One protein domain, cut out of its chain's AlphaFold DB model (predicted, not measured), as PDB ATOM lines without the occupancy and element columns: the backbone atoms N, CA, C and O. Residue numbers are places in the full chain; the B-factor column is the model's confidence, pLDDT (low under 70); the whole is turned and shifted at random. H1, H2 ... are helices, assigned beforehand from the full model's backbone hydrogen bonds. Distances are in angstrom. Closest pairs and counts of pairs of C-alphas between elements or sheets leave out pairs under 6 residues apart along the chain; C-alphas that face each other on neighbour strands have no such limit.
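Overview. This is residues 832 to 953 of the 990 residues of an uncharacterized protein of Planctopirus limnophila (strain ATCC 43296 / DSM 3776 / IFAM 1008 / 290) (UniProt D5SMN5). The model is a loose V: the long helices H3 and H1, running opposite ways and crossing near their middles, make one arm, and the helical hairpin of H4 and H5 makes the other, set across residues 838 to 846 of H1. Short H2 joins H1 to H3 at the far end of the first arm. The printed part has 122 residues with five named helices, H1 to H5 in chain order, and no named strand; its class is all helix. It is loose, with a radius of gyration of the C-alphas of 19.2 A and spans of 55 by 40 by 22 A.

Along the chain. H3, the longest helix, holds residues 874 to 904, from C-alpha 874 at (12.127, -44.263, -13.488), and is 44.9 A long. H1, residues 836 to 861, begins at C-alpha 836 at (-26.745, -30.577, -33.935) and measures 36.7 A. H2 is residues 863 to 871. H4, residues 910 to 927, measures 25.6 A. H5, residues 933 to 953, measures 30.3 A and ends at C-alpha 953 at (-20.175, -34.689, -49.793).

Arrangement. H3 touches H1, closest at the C-alphas of Gly 848 and Ile 892, 4.0 A apart; their tilt of 35.4 degrees is only just steep. H2 is close to H3 but not clearly touching, the closest C-alphas, of Phe 869 and Lys 877, being 5.9 A apart. H1 touches H4, only just about perpendicular at 72 degrees, closest at Leu 843 and Ala 916, C-alphas 5.3 A apart. H4 and H5 touch at a shallow tilt of 4 degrees, opposite ways, closest at Thr 922 and Lys 943, C-alphas 5.9 A apart. H5 is apart from H1, H2 and H3. In the five helices every O i to N i+4 pair is within hydrogen-bond range.

Size, cuts and confidence. The C-alphas farthest apart, of Asp 871 and Asn 934, are 56.2 A apart. The printed part has no cut, and its four links are tight. Residues 930 to 935, of which 933 to 935 belong to H5, stand free. Mean pLDDT of the printed part is 83.0; residues 929 to 938 and 953 are under 70.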
ATOM      1  N   GLN A 832     -27.744 -35.621 -42.758       78.00
ATOM      2  CA  GLN A 832     -28.222 -34.240 -42.623       78.00
ATOM      3  C   GLN A 832     -29.156 -34.031 -41.419       78.00
ATOM      4  O   GLN A 832     -29.162 -32.950 -40.836       78.00
ATOM      5  N   ASN A 833     -29.885 -35.068 -40.998       82.44
ATOM      6  CA  ASN A 833     -30.844 -35.008 -39.888       82.44
ATOM      7  C   ASN A 833     -30.240 -35.368 -38.514       82.44
ATOM      8  O   ASN A 833     -30.976 -35.652 -37.567       82.44
ATOM      9  N   GLN A 834     -28.910 -35.389 -38.380       86.81
ATOM     10  CA  GLN A 834     -28.262 -35.668 -37.096       86.81
ATOM     11  C   GLN A 834     -28.450 -34.511 -36.104       86.81
ATOM     12  O   GLN A 834     -28.378 -33.339 -36.468       86.81
ATOM     13  N   ASP A 835     -28.648 -34.844 -34.824       85.44
ATOM     14  CA  ASP A 835     -28.815 -33.860 -33.747       85.44
ATOM     15  C   ASP A 835     -27.611 -32.891 -33.708       85.44
ATOM     16  O   ASP A 835     -26.485 -33.336 -33.435       85.44
ATOM     17  N   PRO A 836     -27.818 -31.571 -33.906       81.44
ATOM     18  CA  PRO A 836     -26.745 -30.577 -33.935       81.44
ATOM     19  C   PRO A 836     -25.865 -30.596 -32.684       81.44
ATOM     20  O   PRO A 836     -24.670 -30.309 -32.760       81.44
ATOM     21  N   ARG A 837     -26.418 -30.967 -31.520       86.62
ATOM     22  CA  ARG A 837     -25.658 -31.061 -30.263       86.62
ATOM     23  C   ARG A 837     -24.695 -32.241 -30.277       86.62
ATOM     24  O   ARG A 837     -23.567 -32.113 -29.799       86.62
ATOM     25  N   LYS A 838     -25.118 -33.373 -30.844       88.25
ATOM     26  CA  LYS A 838     -24.259 -34.551 -31.017       88.25
ATOM     27  C   LYS A 838     -23.189 -34.289 -32.070       88.25
ATOM     28  O   LYS A 838     -22.041 -34.658 -31.848       88.25
ATOM     29  N   VAL A 839     -23.535 -33.584 -33.150       85.81
ATOM     30  CA  VAL A 839     -22.580 -33.165 -34.191       85.81
ATOM     31  C   VAL A 839     -21.527 -32.224 -33.610       85.81
ATOM     32  O   VAL A 839     -20.338 -32.470 -33.785       85.81
ATOM     33  N   ALA A 840     -21.929 -31.218 -32.828       84.56
ATOM     34  CA  ALA A 840     -21.005 -30.319 -32.134       84.56
ATOM     35  C   ALA A 840     -20.084 -31.060 -31.148       84.56
ATOM     36  O   ALA A 840     -18.901 -30.737 -31.033       84.56
ATOM     37  N   ALA A 841     -20.615 -32.055 -30.430       86.69
ATOM     38  CA  ALA A 841     -19.836 -32.880 -29.513       86.69
ATOM     39  C   ALA A 841     -18.831 -33.778 -30.254       86.69
ATOM     40  O   ALA A 841     -17.684 -33.879 -29.821       86.69
ATOM     41  N   ALA A 842     -19.235 -34.382 -31.375       86.81
ATOM     42  CA  ALA A 842     -18.359 -35.182 -32.228       86.81
ATOM     43  C   ALA A 842     -17.248 -34.329 -32.860       86.81
ATOM     44  O   ALA A 842     -16.083 -34.711 -32.780       86.81
ATOM     45  N   LEU A 843     -17.580 -33.140 -33.376       88.31
ATOM     46  CA  LEU A 843     -16.625 -32.142 -33.881       88.31
ATOM     47  C   LEU A 843     -15.589 -31.758 -32.824       88.31
ATOM     48  O   LEU A 843     -14.386 -31.827 -33.070       88.31
ATOM     49  N   ALA A 844     -16.061 -31.387 -31.630       87.12
ATOM     50  CA  ALA A 844     -15.190 -31.021 -30.522       87.12
ATOM     51  C   ALA A 844     -14.250 -32.180 -30.170       87.12
ATOM     52  O   ALA A 844     -13.042 -31.978 -30.102       87.12
ATOM     53  N   LYS A 845     -14.789 -33.396 -30.027       90.06
ATOM     54  CA  LYS A 845     -14.008 -34.594 -29.706       90.06
ATOM     55  C   LYS A 845     -12.927 -34.871 -30.757       90.06
ATOM     56  O   LYS A 845     -11.784 -35.115 -30.389       90.06
ATOM     57  N   ARG A 846     -13.259 -34.781 -32.050       86.81
ATOM     58  CA  ARG A 846     -12.312 -34.990 -33.161       86.81
ATOM     59  C   ARG A 846     -11.162 -33.983 -33.130       86.81
ATOM     60  O   ARG A 846      -9.997 -34.364 -33.229       86.81
ATOM     61  N   ALA A 847     -11.488 -32.705 -32.957       86.00
ATOM     62  CA  ALA A 847     -10.496 -31.641 -32.867       86.00
ATOM     63  C   ALA A 847      -9.636 -31.766 -31.601       86.00
ATOM     64  O   ALA A 847      -8.418 -31.597 -31.655       86.00
ATOM     65  N   GLY A 848     -10.255 -32.143 -30.479       86.50
ATOM     66  CA  GLY A 848      -9.570 -32.468 -29.236       86.50
ATOM     67  C   GLY A 848      -8.570 -33.606 -29.425       86.50
ATOM     68  O   GLY A 848      -7.397 -33.454 -29.092       86.50
ATOM     69  N   GLU A 849      -8.984 -34.725 -30.024       89.75
ATOM     70  CA  GLU A 849      -8.116 -35.874 -30.309       89.75
ATOM     71  C   GLU A 849      -6.918 -35.497 -31.191       89.75
ATOM     72  O   GLU A 849      -5.786 -35.865 -30.863       89.75
ATOM     73  N   GLN A 850      -7.129 -34.708 -32.249       88.88
ATOM     74  CA  GLN A 850      -6.046 -34.208 -33.102       88.88
ATOM     75  C   GLN A 850      -5.088 -33.275 -32.350       88.88
ATOM     76  O   GLN A 850      -3.870 -33.423 -32.466       88.88
ATOM     77  N   ALA A 851      -5.610 -32.342 -31.551       87.44
ATOM     78  CA  ALA A 851      -4.795 -31.442 -30.736       87.44
ATOM     79  C   ALA A 851      -3.992 -32.208 -29.675       87.44
ATOM     80  O   ALA A 851      -2.809 -31.936 -29.468       87.44
ATOM     81  N   GLY A 852      -4.605 -33.214 -29.051       89.00
ATOM     82  CA  GLY A 852      -3.945 -34.103 -28.106       89.00
ATOM     83  C   GLY A 852      -2.842 -34.934 -28.762       89.00
ATOM     84  O   GLY A 852      -1.760 -35.067 -28.191       89.00
ATOM     85  N   GLN A 853      -3.086 -35.465 -29.962       90.69
ATOM     86  CA  GLN A 853      -2.077 -36.195 -30.729       90.69
ATOM     87  C   GLN A 853      -0.899 -35.283 -31.079       90.69
ATOM     88  O   GLN A 853       0.249 -35.637 -30.825       90.69
ATOM     89  N   LYS A 854      -1.184 -34.067 -31.551       90.12
ATOM     90  CA  LYS A 854      -0.162 -33.067 -31.860       90.12
ATOM     91  C   LYS A 854       0.658 -32.671 -30.632       90.12
ATOM     92  O   LYS A 854       1.871 -32.582 -30.736       90.12
ATOM     93  N   ALA A 855       0.034 -32.496 -29.466       88.50
ATOM     94  CA  ALA A 855       0.755 -32.205 -28.225       88.50
ATOM     95  C   ALA A 855       1.711 -33.347 -27.830       88.50
ATOM     96  O   ALA A 855       2.830 -33.099 -27.382       88.50
ATOM     97  N   VAL A 856       1.303 -34.604 -28.039       91.25
ATOM     98  CA  VAL A 856       2.178 -35.771 -27.843       91.25
ATOM     99  C   VAL A 856       3.311 -35.789 -28.869       91.25
ATOM    100  O   VAL A 856       4.457 -36.049 -28.502       91.25
ATOM    101  N   ASP A 857       3.012 -35.497 -30.132       90.88
ATOM    102  CA  ASP A 857       4.001 -35.460 -31.205       90.88
ATOM    103  C   ASP A 857       5.011 -34.325 -31.003       90.88
ATOM    104  O   ASP A 857       6.200 -34.561 -31.169       90.88
ATOM    105  N   ASP A 858       4.582 -33.141 -30.562       89.69
ATOM    106  CA  ASP A 858       5.445 -32.000 -30.235       89.69
ATOM    107  C   ASP A 858       6.330 -32.310 -29.018       89.69
ATOM    108  O   ASP A 858       7.538 -32.051 -29.037       89.69
ATOM    109  N   PHE A 859       5.761 -32.947 -27.984       90.69
ATOM    110  CA  PHE A 859       6.524 -33.425 -26.831       90.69
ATOM    111  C   PHE A 859       7.603 -34.427 -27.257       90.69
ATOM    112  O   PHE A 859       8.742 -34.341 -26.797       90.69
ATOM    113  N   ASN A 860       7.259 -35.350 -28.158       89.12
ATOM    114  CA  ASN A 860       8.182 -36.348 -28.684       89.12
ATOM    115  C   ASN A 860       9.169 -35.754 -29.692       89.12
ATOM    116  O   ASN A 860      10.284 -36.242 -29.775       89.12
ATOM    117  N   ALA A 861       8.804 -34.746 -30.477       87.56
ATOM    118  CA  ALA A 861       9.663 -34.151 -31.497       87.56
ATOM    119  C   ALA A 861      10.714 -33.209 -30.897       87.56
ATOM    120  O   ALA A 861      11.736 -32.967 -31.543       87.56
ATOM    121  N   ASN A 862      10.490 -32.703 -29.678       92.00
ATOM    122  CA  ASN A 862      11.452 -31.872 -28.968       92.00
ATOM    123  C   ASN A 862      12.688 -32.705 -28.546       92.00
ATOM    124  O   ASN A 862      12.574 -33.579 -27.679       92.00
ATOM    125  N   PRO A 863      13.883 -32.437 -29.114       84.75
ATOM    126  CA  PRO A 863      15.098 -33.186 -28.797       84.75
ATOM    127  C   PRO A 863      15.487 -33.098 -27.318       84.75
ATOM    128  O   PRO A 863      16.013 -34.065 -26.774       84.75
ATOM    129  N   GLU A 864      15.190 -31.976 -26.657       86.00
ATOM    130  CA  GLU A 864      15.473 -31.774 -25.232       86.00
ATOM    131  C   GLU A 864      14.604 -32.692 -24.368       86.00
ATOM    132  O   GLU A 864      15.118 -33.347 -23.466       86.00
ATOM    133  N   ASN A 865      13.317 -32.831 -24.703       87.50
ATOM    134  CA  ASN A 865      12.418 -33.767 -24.030       87.50
ATOM    135  C   ASN A 865      12.821 -35.215 -24.302       87.50
ATOM    136  O   ASN A 865      12.799 -36.024 -23.381       87.50
ATOM    137  N   GLN A 866      13.228 -35.565 -25.530       87.81
ATOM    138  CA  GLN A 866      13.716 -36.918 -25.823       87.81
ATOM    139  C   GLN A 866      14.982 -37.257 -25.034       87.81
ATOM    140  O   GLN A 866      15.116 -38.379 -24.545       87.81
ATOM    141  N   GLN A 867      15.916 -36.313 -24.933       86.06
ATOM    142  CA  GLN A 867      17.174 -36.521 -24.230       86.06
ATOM    143  C   GLN A 867      16.959 -36.565 -22.715       86.06
ATOM    144  O   GLN A 867      17.352 -37.544 -22.086       86.06
ATOM    145  N   ALA A 868      16.191 -35.624 -22.157       86.06
ATOM    146  CA  ALA A 868      15.749 -35.670 -20.765       86.06
ATOM    147  C   ALA A 868      14.995 -36.972 -20.454       86.06
ATOM    148  O   ALA A 868      15.249 -37.608 -19.435       86.06
ATOM    149  N   PHE A 869      14.126 -37.435 -21.359       90.94
ATOM    150  CA  PHE A 869      13.413 -38.702 -21.209       90.94
ATOM    151  C   PHE A 869      14.329 -39.918 -21.250       90.94
ATOM    152  O   PHE A 869      14.054 -40.885 -20.550       90.94
ATOM    153  N   ARG A 870      15.412 -39.909 -22.030       88.75
ATOM    154  CA  ARG A 870      16.392 -41.007 -22.042       88.75
ATOM    155  C   ARG A 870      17.205 -41.037 -20.752       88.75
ATOM    156  O   ARG A 870      17.305 -42.109 -20.147       88.75
ATOM    157  N   ASP A 871      17.672 -39.870 -20.323       88.25
ATOM    158  CA  ASP A 871      18.616 -39.696 -19.218       88.25
ATOM    159  C   ASP A 871      17.937 -39.756 -17.833       88.25
ATOM    160  O   ASP A 871      18.581 -40.056 -16.829       88.25
ATOM    161  N   ALA A 872      16.619 -39.551 -17.766       87.38
ATOM    162  CA  ALA A 872      15.845 -39.581 -16.528       87.38
ATOM    163  C   ALA A 872      15.709 -40.979 -15.893       87.38
ATOM    164  O   ALA A 872      15.468 -42.001 -16.555       87.38
ATOM    165  N   GLY A 873      15.744 -41.013 -14.557       91.94
ATOM    166  CA  GLY A 873      15.400 -42.196 -13.761       91.94
ATOM    167  C   GLY A 873      13.910 -42.563 -13.854       91.94
ATOM    168  O   GLY A 873      13.080 -41.774 -14.303       91.94
ATOM    169  N   THR A 874      13.518 -43.754 -13.389       89.81
ATOM    170  CA  THR A 874      12.127 -44.263 -13.488       89.81
ATOM    171  C   THR A 874      11.074 -43.329 -12.881       89.81
ATOM    172  O   THR A 874      10.019 -43.116 -13.480       89.81
ATOM    173  N   LYS A 875      11.361 -42.712 -11.725       88.38
ATOM    174  CA  LYS A 875      10.461 -41.726 -11.091       88.38
ATOM    175  C   LYS A 875      10.307 -40.447 -11.918       88.38
ATOM    176  O   LYS A 875       9.232 -39.852 -11.935       88.38
ATOM    177  N   GLU A 876      11.365 -40.024 -12.594       86.81
ATOM    178  CA  GLU A 876      11.406 -38.784 -13.367       86.81
ATOM    179  C   GLU A 876      10.798 -38.971 -14.762       86.81
ATOM    180  O   GLU A 876       9.987 -38.152 -15.188       86.81
ATOM    181  N   LYS A 877      11.006 -40.138 -15.387       89.69
ATOM    182  CA  LYS A 877      10.238 -40.604 -16.554       89.69
ATOM    183  C   LYS A 877       8.736 -40.614 -16.280       89.69
ATOM    184  O   LYS A 877       7.963 -40.084 -17.072       89.69
ATOM    185  N   ALA A 878       8.306 -41.146 -15.132       89.75
ATOM    186  CA  ALA A 878       6.895 -41.134 -14.748       89.75
ATOM    187  C   ALA A 878       6.346 -39.708 -14.543       89.75
ATOM    188  O   ALA A 878       5.197 -39.437 -14.892       89.75
ATOM    189  N   ARG A 879       7.154 -38.780 -14.006       91.31
ATOM    190  CA  ARG A 879       6.778 -37.358 -13.901       91.31
ATOM    191  C   ARG A 879       6.637 -36.707 -15.277       91.31
ATOM    192  O   ARG A 879       5.638 -36.031 -15.496       91.31
ATOM    193  N   MET A 880       7.562 -36.964 -16.198       88.31
ATOM    194  CA  MET A 880       7.495 -36.444 -17.567       88.31
ATOM    195  C   MET A 880       6.324 -37.019 -18.367       88.31
ATOM    196  O   MET A 880       5.664 -36.270 -19.073       88.31
ATOM    197  N   LEU A 881       5.993 -38.307 -18.212       91.25
ATOM    198  CA  LEU A 881       4.783 -38.875 -18.823       91.25
ATOM    199  C   LEU A 881       3.515 -38.208 -18.282       91.25
ATOM    200  O   LEU A 881       2.650 -37.832 -19.062       91.25
ATOM    201  N   ARG A 882       3.428 -37.976 -16.964       92.38
ATOM    202  CA  ARG A 882       2.303 -37.230 -16.372       92.38
ATOM    203  C   ARG A 882       2.245 -35.785 -16.858       92.38
ATOM    204  O   ARG A 882       1.153 -35.251 -17.008       92.38
ATOM    205  N   GLN A 883       3.393 -35.146 -17.070       90.56
ATOM    206  CA  GLN A 883       3.454 -33.798 -17.626       90.56
ATOM    207  C   GLN A 883       2.958 -33.781 -19.075       90.56
ATOM    208  O   GLN A 883       2.053 -33.012 -19.382       90.56
ATOM    209  N   ARG A 884       3.450 -34.692 -19.919       92.94
ATOM    210  CA  ARG A 884       2.967 -34.881 -21.290       92.94
ATOM    211  C   ARG A 884       1.463 -35.145 -21.332       92.94
ATOM    212  O   ARG A 884       0.759 -34.568 -22.149       92.94
ATOM    213  N   ASP A 885       0.954 -36.005 -20.453       90.62
ATOM    214  CA  ASP A 885      -0.471 -36.342 -20.424       90.62
ATOM    215  C   ASP A 885      -1.327 -35.146 -19.954       90.62
ATOM    216  O   ASP A 885      -2.430 -34.954 -20.465       90.62
ATOM    217  N   ARG A 886      -0.807 -34.290 -19.059       91.25
ATOM    218  CA  ARG A 886      -1.445 -33.009 -18.693       91.25
ATOM    219  C   ARG A 886      -1.439 -32.013 -19.849       91.25
ATOM    220  O   ARG A 886      -2.466 -31.397 -20.104       91.25
ATOM    221  N   GLU A 887      -0.316 -31.863 -20.547       88.25
ATOM    222  CA  GLU A 887      -0.198 -30.991 -21.727       88.25
ATOM    223  C   GLU A 887      -1.145 -31.459 -22.843       88.25
ATOM    224  O   GLU A 887      -1.861 -30.652 -23.435       88.25
ATOM    225  N   ARG A 888      -1.256 -32.778 -23.045       93.06
ATOM    226  CA  ARG A 888      -2.242 -33.399 -23.935       93.06
ATOM    227  C   ARG A 888      -3.678 -33.069 -23.522       93.06
ATOM    228  O   ARG A 888      -4.464 -32.663 -24.371       93.06
ATOM    229  N   GLN A 889      -4.035 -33.240 -22.247       91.75
ATOM    230  CA  GLN A 889      -5.382 -32.932 -21.744       91.75
ATOM    231  C   GLN A 889      -5.722 -31.444 -21.888       91.75
ATOM    232  O   GLN A 889      -6.827 -31.108 -22.303       91.75
ATOM    233  N   GLN A 890      -4.766 -30.553 -21.622       91.56
ATOM    234  CA  GLN A 890      -4.947 -29.115 -21.815       91.56
ATOM    235  C   GLN A 890      -5.155 -28.756 -23.290       91.56
ATOM    236  O   GLN A 890      -6.036 -27.952 -23.592       91.56
ATOM    237  N   ALA A 891      -4.392 -29.362 -24.205       88.25
ATOM    238  CA  ALA A 891      -4.570 -29.165 -25.642       88.25
ATOM    239  C   ALA A 891      -5.948 -29.657 -26.122       88.25
ATOM    240  O   ALA A 891      -6.618 -28.946 -26.869       88.25
ATOM    241  N   ILE A 892      -6.400 -30.823 -25.634       90.19
ATOM    242  CA  ILE A 892      -7.742 -31.362 -25.908       90.19
ATOM    243  C   ILE A 892      -8.818 -30.367 -25.451       90.19
ATOM    244  O   ILE A 892      -9.652 -29.957 -26.252       90.19
ATOM    245  N   GLU A 893      -8.783 -29.927 -24.189       90.00
ATOM    246  CA  GLU A 893      -9.807 -29.025 -23.643       90.00
ATOM    247  C   GLU A 893      -9.837 -27.655 -24.335       90.00
ATOM    248  O   GLU A 893     -10.912 -27.077 -24.526       90.00
ATOM    249  N   GLN A 894      -8.673 -27.104 -24.687       90.06
ATOM    250  CA  GLN A 894      -8.591 -25.822 -25.385       90.06
ATOM    251  C   GLN A 894      -9.194 -25.913 -26.786       90.06
ATOM    252  O   GLN A 894      -9.998 -25.048 -27.152       90.06
ATOM    253  N   GLU A 895      -8.870 -26.969 -27.534       89.50
ATOM    254  CA  GLU A 895      -9.366 -27.126 -28.900       89.50
ATOM    255  C   GLU A 895     -10.847 -27.523 -28.926       89.50
ATOM    256  O   GLU A 895     -11.614 -26.952 -29.699       89.50
ATOM    257  N   GLU A 896     -11.309 -28.369 -27.997       90.38
ATOM    258  CA  GLU A 896     -12.738 -28.659 -27.822       90.38
ATOM    259  C   GLU A 896     -13.550 -27.382 -27.561       90.38
ATOM    260  O   GLU A 896     -14.602 -27.161 -28.169       90.38
ATOM    261  N   ARG A 897     -13.065 -26.503 -26.673       89.44
ATOM    262  CA  ARG A 897     -13.722 -25.216 -26.391       89.44
ATOM    263  C   ARG A 897     -13.704 -24.296 -27.605       89.44
ATOM    264  O   ARG A 897     -14.688 -23.594 -27.840       89.44
ATOM    265  N   ARG A 898     -12.604 -24.272 -28.361       91.38
ATOM    266  CA  ARG A 898     -12.478 -23.468 -29.580       91.38
ATOM    267  C   ARG A 898     -13.457 -23.936 -30.654       91.38
ATOM    268  O   ARG A 898     -14.211 -23.108 -31.157       91.38
ATOM    269  N   VAL A 899     -13.504 -25.233 -30.945       85.44
ATOM    270  CA  VAL A 899     -14.378 -25.792 -31.984       85.44
ATOM    271  C   VAL A 899     -15.849 -25.665 -31.605       85.44
ATOM    272  O   VAL A 899     -16.650 -25.274 -32.447       85.44
ATOM    273  N   ARG A 900     -16.224 -25.838 -30.329       85.31
ATOM    274  CA  ARG A 900     -17.599 -25.537 -29.879       85.31
ATOM    275  C   ARG A 900     -17.986 -24.074 -30.112       85.31
ATOM    276  O   ARG A 900     -19.121 -23.800 -30.492       85.31
ATOM    277  N   ARG A 901     -17.055 -23.131 -29.915       87.19
ATOM    278  CA  ARG A 901     -17.289 -21.706 -30.209       87.19
ATOM    279  C   ARG A 901     -17.383 -21.435 -31.709       87.19
ATOM    280  O   ARG A 901     -18.219 -20.632 -32.099       87.19
ATOM    281  N   GLN A 902     -16.556 -22.081 -32.531       87.62
ATOM    282  CA  GLN A 902     -16.623 -21.955 -33.991       87.62
ATOM    283  C   GLN A 902     -17.922 -22.548 -34.541       87.62
ATOM    284  O   GLN A 902     -18.570 -21.914 -35.367       87.62
ATOM    285  N   PHE A 903     -18.359 -23.700 -34.025       87.69
ATOM    286  CA  PHE A 903     -19.629 -24.327 -34.396       87.69
ATOM    287  C   PHE A 903     -20.818 -23.433 -34.050       87.69
ATOM    288  O   PHE A 903     -21.657 -23.177 -34.904       87.69
ATOM    289  N   ALA A 904     -20.838 -22.859 -32.843       81.94
ATOM    290  CA  ALA A 904     -21.867 -21.896 -32.444       81.94
ATOM    291  C   ALA A 904     -21.884 -20.614 -33.303       81.94
ATOM    292  O   ALA A 904     -22.887 -19.910 -33.324       81.94
ATOM    293  N   ARG A 905     -20.783 -20.297 -33.998       83.81
ATOM    294  CA  ARG A 905     -20.667 -19.152 -34.917       83.81
ATOM    295  C   ARG A 905     -20.894 -19.519 -36.386       83.81
ATOM    296  O   ARG A 905     -20.849 -18.625 -37.224       83.81
ATOM    297  N   GLY A 906     -21.088 -20.801 -36.708       82.94
ATOM    298  CA  GLY A 906     -21.150 -21.282 -38.091       82.94
ATOM    299  C   GLY A 906     -19.821 -21.163 -38.854       82.94
ATOM    300  O   GLY A 906     -19.819 -21.100 -40.075       82.94
ATOM    301  N   GLU A 907     -18.686 -21.103 -38.149       86.44
ATOM    302  CA  GLU A 907     -17.337 -20.908 -38.716       86.44
ATOM    303  C   GLU A 907     -16.549 -22.226 -38.854       86.44
ATOM    304  O   GLU A 907     -15.320 -22.213 -38.935       86.44
ATOM    305  N   VAL A 908     -17.229 -23.373 -38.812       82.62
ATOM    306  CA  VAL A 908     -16.590 -24.696 -38.918       82.62
ATOM    307  C   VAL A 908     -16.401 -25.057 -40.383       82.62
ATOM    308  O   VAL A 908     -17.278 -24.792 -41.204       82.62
ATOM    309  N   ASP A 909     -15.256 -25.663 -40.703       82.62
ATOM    310  CA  ASP A 909     -14.985 -26.169 -42.045       82.62
ATOM    311  C   ASP A 909     -16.076 -27.190 -42.439       82.62
ATOM    312  O   ASP A 909     -16.295 -28.158 -41.698       82.62
ATOM    313  N   PRO A 910     -16.764 -27.007 -43.581       74.44
ATOM    314  CA  PRO A 910     -17.782 -27.936 -44.072       74.44
ATOM    315  C   PRO A 910     -17.322 -29.401 -44.105       74.44
ATOM    316  O   PRO A 910     -18.082 -30.303 -43.749       74.44
ATOM    317  N   ARG A 911     -16.034 -29.652 -44.382       78.12
ATOM    318  CA  ARG A 911     -15.474 -31.012 -44.373       78.12
ATOM    319  C   ARG A 911     -15.431 -31.624 -42.979       78.12
ATOM    320  O   ARG A 911     -15.718 -32.808 -42.813       78.12
ATOM    321  N   GLU A 912     -15.061 -30.833 -41.973       81.12
ATOM    322  CA  GLU A 912     -15.034 -31.284 -40.577       81.12
ATOM    323  C   GLU A 912     -16.454 -31.500 -40.045       81.12
ATOM    324  O   GLU A 912     -16.699 -32.444 -39.290       81.12
ATOM    325  N   LEU A 913     -17.400 -30.670 -40.493       81.25
ATOM    326  CA  LEU A 913     -18.821 -30.805 -40.194       81.25
ATOM    327  C   LEU A 913     -19.404 -32.102 -40.772       81.25
ATOM    328  O   LEU A 913     -19.996 -32.880 -40.023       81.25
ATOM    329  N   ALA A 914     -19.194 -32.369 -42.063       76.19
ATOM    330  CA  ALA A 914     -19.662 -33.587 -42.725       76.19
ATOM    331  C   ALA A 914     -19.057 -34.848 -42.086       76.19
ATOM    332  O   ALA A 914     -19.757 -35.832 -41.836       76.19
ATOM    333  N   ALA A 915     -17.767 -34.804 -41.747       80.81
ATOM    334  CA  ALA A 915     -17.086 -35.909 -41.084       80.81
ATOM    335  C   ALA A 915     -17.652 -36.177 -39.674       80.81
ATOM    336  O   ALA A 915     -17.858 -37.330 -39.299       80.81
ATOM    337  N   ALA A 916     -17.966 -35.133 -38.903       83.19
ATOM    338  CA  ALA A 916     -18.596 -35.290 -37.595       83.19
ATOM    339  C   ALA A 916     -20.056 -35.751 -37.678       83.19
ATOM    340  O   ALA A 916     -20.484 -36.553 -36.850       83.19
ATOM    341  N   GLN A 917     -20.822 -35.308 -38.678       82.31
ATOM    342  CA  GLN A 917     -22.166 -35.838 -38.937       82.31
ATOM    343  C   GLN A 917     -22.118 -37.335 -39.272       82.31
ATOM    344  O   GLN A 917     -22.929 -38.105 -38.757       82.31
ATOM    345  N   ALA A 918     -21.126 -37.765 -40.057       81.50
ATOM    346  CA  ALA A 918     -20.895 -39.176 -40.351       81.50
ATOM    347  C   ALA A 918     -20.529 -39.986 -39.095       81.50
ATOM    348  O   ALA A 918     -21.032 -41.097 -38.918       81.50
ATOM    349  N   ASP A 919     -19.718 -39.435 -38.185       83.00
ATOM    350  CA  ASP A 919     -19.384 -40.097 -36.916       83.00
ATOM    351  C   ASP A 919     -20.622 -40.286 -36.030       83.00
ATOM    352  O   ASP A 919     -20.823 -41.362 -35.463       83.00
ATOM    353  N   VAL A 920     -21.479 -39.263 -35.927       84.81
ATOM    354  CA  VAL A 920     -22.730 -39.343 -35.153       84.81
ATOM    355  C   VAL A 920     -23.699 -40.335 -35.792       84.81
ATOM    356  O   VAL A 920     -24.290 -41.154 -35.085       84.81
ATOM    357  N   ALA A 921     -23.823 -40.325 -37.121       79.00
ATOM    358  CA  ALA A 921     -24.625 -41.296 -37.855       79.00
ATOM    359  C   ALA A 921     -24.117 -42.730 -37.622       79.00
ATOM    360  O   ALA A 921     -24.905 -43.627 -37.325       79.00
ATOM    361  N   THR A 922     -22.799 -42.937 -37.651       83.69
ATOM    362  CA  THR A 922     -22.164 -44.238 -37.393       83.69
ATOM    363  C   THR A 922     -22.386 -44.703 -35.953       83.69
ATOM    364  O   THR A 922     -22.736 -45.861 -35.741       83.69
ATOM    365  N   GLN A 923     -22.263 -43.810 -34.964       83.56
ATOM    366  CA  GLN A 923     -22.557 -44.115 -33.557       83.56
ATOM    367  C   GLN A 923     -24.036 -44.439 -33.327       83.56
ATOM    368  O   GLN A 923     -24.363 -45.314 -32.526       83.56
ATOM    369  N   THR A 924     -24.934 -43.757 -34.038       81.50
ATOM    370  CA  THR A 924     -26.376 -44.021 -33.976       81.50
ATOM    371  C   THR A 924     -26.695 -45.394 -34.568       81.50
ATOM    372  O   THR A 924     -27.442 -46.158 -33.965       81.50
ATOM    373  N   LEU A 925     -26.056 -45.751 -35.688       80.81
ATOM    374  CA  LEU A 925     -26.127 -47.086 -36.289       80.81
ATOM    375  C   LEU A 925     -25.525 -48.171 -35.376       80.81
ATOM    376  O   LEU A 925     -26.103 -49.245 -35.236       80.81
ATOM    377  N   ASP A 926     -24.416 -47.890 -34.688       78.38
ATOM    378  CA  ASP A 926     -23.834 -48.803 -33.694       78.38
ATOM    379  C   ASP A 926     -24.743 -49.043 -32.489       78.38
ATOM    380  O   ASP A 926     -24.841 -50.172 -32.014       78.38
ATOM    381  N   GLY A 927     -25.459 -48.017 -32.026       77.44
ATOM    382  CA  GLY A 927     -26.470 -48.167 -30.978       77.44
ATOM    383  C   GLY A 927     -27.614 -49.113 -31.370       77.44
ATOM    384  O   GLY A 927     -28.228 -49.725 -30.500       77.44
ATOM    385  N   LEU A 928     -27.863 -49.283 -32.674       73.44
ATOM    386  CA  LEU A 928     -28.883 -50.184 -33.217       73.44
ATOM    387  C   LEU A 928     -28.376 -51.627 -33.411       73.44
ATOM    388  O   LEU A 928     -29.189 -52.526 -33.623       73.44
ATOM    389  N   LYS A 929     -27.061 -51.896 -33.283       69.25
ATOM    390  CA  LYS A 929     -26.461 -53.243 -33.457       69.25
ATOM    391  C   LYS A 929     -26.843 -54.270 -32.385       69.25
ATOM    392  O   LYS A 929     -26.384 -55.410 -32.454       69.25
ATOM    393  N   ALA A 930     -27.668 -53.908 -31.406       59.00
ATOM    394  CA  ALA A 930     -28.079 -54.797 -30.320       59.00
ATOM    395  C   ALA A 930     -29.056 -55.925 -30.740       59.00
ATOM    396  O   ALA A 930     -29.507 -56.678 -29.882       59.00
ATOM    397  N   GLY A 931     -29.383 -56.063 -32.030       59.31
ATOM    398  CA  GLY A 931     -30.323 -57.062 -32.548       59.31
ATOM    399  C   GLY A 931     -29.710 -58.199 -33.389       59.31
ATOM    400  O   GLY A 931     -28.494 -58.379 -33.442       59.31
ATOM    401  N   ASN A 932     -30.586 -58.997 -34.019       62.22
ATOM    402  CA  ASN A 932     -30.289 -60.257 -34.730       62.22
ATOM    403  C   ASN A 932     -29.200 -60.116 -35.822       62.22
ATOM    404  O   ASN A 932     -29.009 -59.038 -36.375       62.22
ATOM    405  N   GLN A 933     -28.530 -61.215 -36.201       61.94
ATOM    406  CA  GLN A 933     -27.409 -61.223 -37.168       61.94
ATOM    407  C   GLN A 933     -27.732 -60.498 -38.497       61.94
ATOM    408  O   GLN A 933     -26.926 -59.713 -38.981       61.94
ATOM    409  N   ASN A 934     -28.959 -60.640 -39.013       56.31
ATOM    410  CA  ASN A 934     -29.408 -59.940 -40.227       56.31
ATOM    411  C   ASN A 934     -29.508 -58.409 -40.052       56.31
ATOM    412  O   ASN A 934     -29.337 -57.662 -41.011       56.31
ATOM    413  N   GLN A 935     -29.770 -57.920 -38.834       60.16
ATOM    414  CA  GLN A 935     -29.746 -56.486 -38.530       60.16
ATOM    415  C   GLN A 935     -28.310 -55.962 -38.452       60.16
ATOM    416  O   GLN A 935     -28.073 -54.829 -38.854       60.16
ATOM    417  N   LYS A 936     -27.339 -56.777 -38.017       67.75
ATOM    418  CA  LYS A 936     -25.917 -56.400 -38.072       67.75
ATOM    419  C   LYS A 936     -25.436 -56.186 -39.502       67.75
ATOM    420  O   LYS A 936     -24.825 -55.153 -39.749       67.75
ATOM    421  N   ASP A 937     -25.768 -57.088 -40.423       67.12
ATOM    422  CA  ASP A 937     -25.332 -56.981 -41.822       67.12
ATOM    423  C   ASP A 937     -25.978 -55.776 -42.531       67.12
ATOM    424  O   ASP A 937     -25.305 -55.033 -43.247       67.12
ATOM    425  N   LEU A 938     -27.261 -55.503 -42.257       66.19
ATOM    426  CA  LEU A 938     -27.945 -54.294 -42.737       66.19
ATOM    427  C   LEU A 938     -27.336 -53.011 -42.153       66.19
ATOM    428  O   LEU A 938     -27.165 -52.027 -42.870       66.19
ATOM    429  N   ILE A 939     -26.978 -53.018 -40.867       73.06
ATOM    430  CA  ILE A 939     -26.334 -51.877 -40.205       73.06
ATOM    431  C   ILE A 939     -24.916 -51.657 -40.738       73.06
ATOM    432  O   ILE A 939     -24.516 -50.512 -40.938       73.06
ATOM    433  N   ASP A 940     -24.157 -52.718 -41.002       74.00
ATOM    434  CA  ASP A 940     -22.817 -52.613 -41.581       74.00
ATOM    435  C   ASP A 940     -22.862 -52.105 -43.027       74.00
ATOM    436  O   ASP A 940     -22.083 -51.220 -43.388       74.00
ATOM    437  N   SER A 941     -23.851 -52.532 -43.816       70.44
ATOM    438  CA  SER A 941     -24.113 -51.946 -45.135       70.44
ATOM    439  C   SER A 941     -24.525 -50.468 -45.050       70.44
ATOM    440  O   SER A 941     -24.079 -49.658 -45.864       70.44
ATOM    441  N   ALA A 942     -25.346 -50.082 -44.065       72.44
ATOM    442  CA  ALA A 942     -25.750 -48.691 -43.849       72.44
ATOM    443  C   ALA A 942     -24.571 -47.804 -43.407       72.44
ATOM    444  O   ALA A 942     -24.470 -46.652 -43.826       72.44
ATOM    445  N   LYS A 943     -23.640 -48.336 -42.607       76.31
ATOM    446  CA  LYS A 943     -22.402 -47.643 -42.222       76.31
ATOM    447  C   LYS A 943     -21.483 -47.393 -43.407       76.31
ATOM    448  O   LYS A 943     -20.946 -46.293 -43.535       76.31
ATOM    449  N   GLU A 944     -21.317 -48.389 -44.273       75.56
ATOM    450  CA  GLU A 944     -20.516 -48.239 -45.488       75.56
ATOM    451  C   GLU A 944     -21.127 -47.166 -46.404       75.56
ATOM    452  O   GLU A 944     -20.405 -46.326 -46.937       75.56
ATOM    453  N   GLN A 945     -22.462 -47.100 -46.497       71.25
ATOM    454  CA  GLN A 945     -23.168 -46.032 -47.215       71.25
ATOM    455  C   GLN A 945     -22.998 -44.653 -46.569       71.25
ATOM    456  O   GLN A 945     -22.724 -43.690 -47.278       71.25
ATOM    457  N   VAL A 946     -23.107 -44.537 -45.241       76.00
ATOM    458  CA  VAL A 946     -22.856 -43.271 -44.526       76.00
ATOM    459  C   VAL A 946     -21.433 -42.775 -44.792       76.00
ATOM    460  O   VAL A 946     -21.229 -41.593 -45.064       76.00
ATOM    461  N   LYS A 947     -20.451 -43.680 -44.785       76.69
ATOM    462  CA  LYS A 947     -19.052 -43.360 -45.078       76.69
ATOM    463  C   LYS A 947     -18.855 -42.913 -46.530       76.69
ATOM    464  O   LYS A 947     -18.263 -41.865 -46.766       76.69
ATOM    465  N   GLN A 948     -19.409 -43.652 -47.492       73.75
ATOM    466  CA  GLN A 948     -19.334 -43.304 -48.915       73.75
ATOM    467  C   GLN A 948     -20.027 -41.970 -49.223       73.75
ATOM    468  O   GLN A 948     -19.488 -41.153 -49.968       73.75
ATOM    469  N   THR A 949     -21.192 -41.708 -48.628       73.38
ATOM    470  CA  THR A 949     -21.910 -40.438 -48.799       73.38
ATOM    471  C   THR A 949     -21.153 -39.271 -48.165       73.38
ATOM    472  O   THR A 949     -21.100 -38.198 -48.760       73.38
ATOM    473  N   ALA A 950     -20.505 -39.465 -47.012       71.56
ATOM    474  CA  ALA A 950     -19.639 -38.450 -46.410       71.56
ATOM    475  C   ALA A 950     -18.420 -38.123 -47.295       71.56
ATOM    476  O   ALA A 950     -18.103 -36.949 -47.497       71.56
ATOM    477  N   ASP A 951     -17.786 -39.138 -47.895       71.31
ATOM    478  CA  ASP A 951     -16.688 -38.945 -48.848       71.31
ATOM    479  C   ASP A 951     -17.164 -38.168 -50.091       71.31
ATOM    480  O   ASP A 951     -16.500 -37.219 -50.522       71.31
ATOM    481  N   ILE A 952     -18.348 -38.495 -50.624       72.19
ATOM    482  CA  ILE A 952     -18.966 -37.785 -51.757       72.19
ATOM    483  C   ILE A 952     -19.260 -36.323 -51.404       72.19
ATOM    484  O   ILE A 952     -18.887 -35.441 -52.178       72.19
ATOM    485  N   LEU A 953     -19.873 -36.052 -50.246       69.25
ATOM    486  CA  LEU A 953     -20.175 -34.689 -49.793       69.25
ATOM    487  C   LEU A 953     -18.893 -33.865 -49.618       69.25
ATOM    488  O   LEU A 953     -18.805 -32.755 -50.141       69.25
TER     489      LEU A 953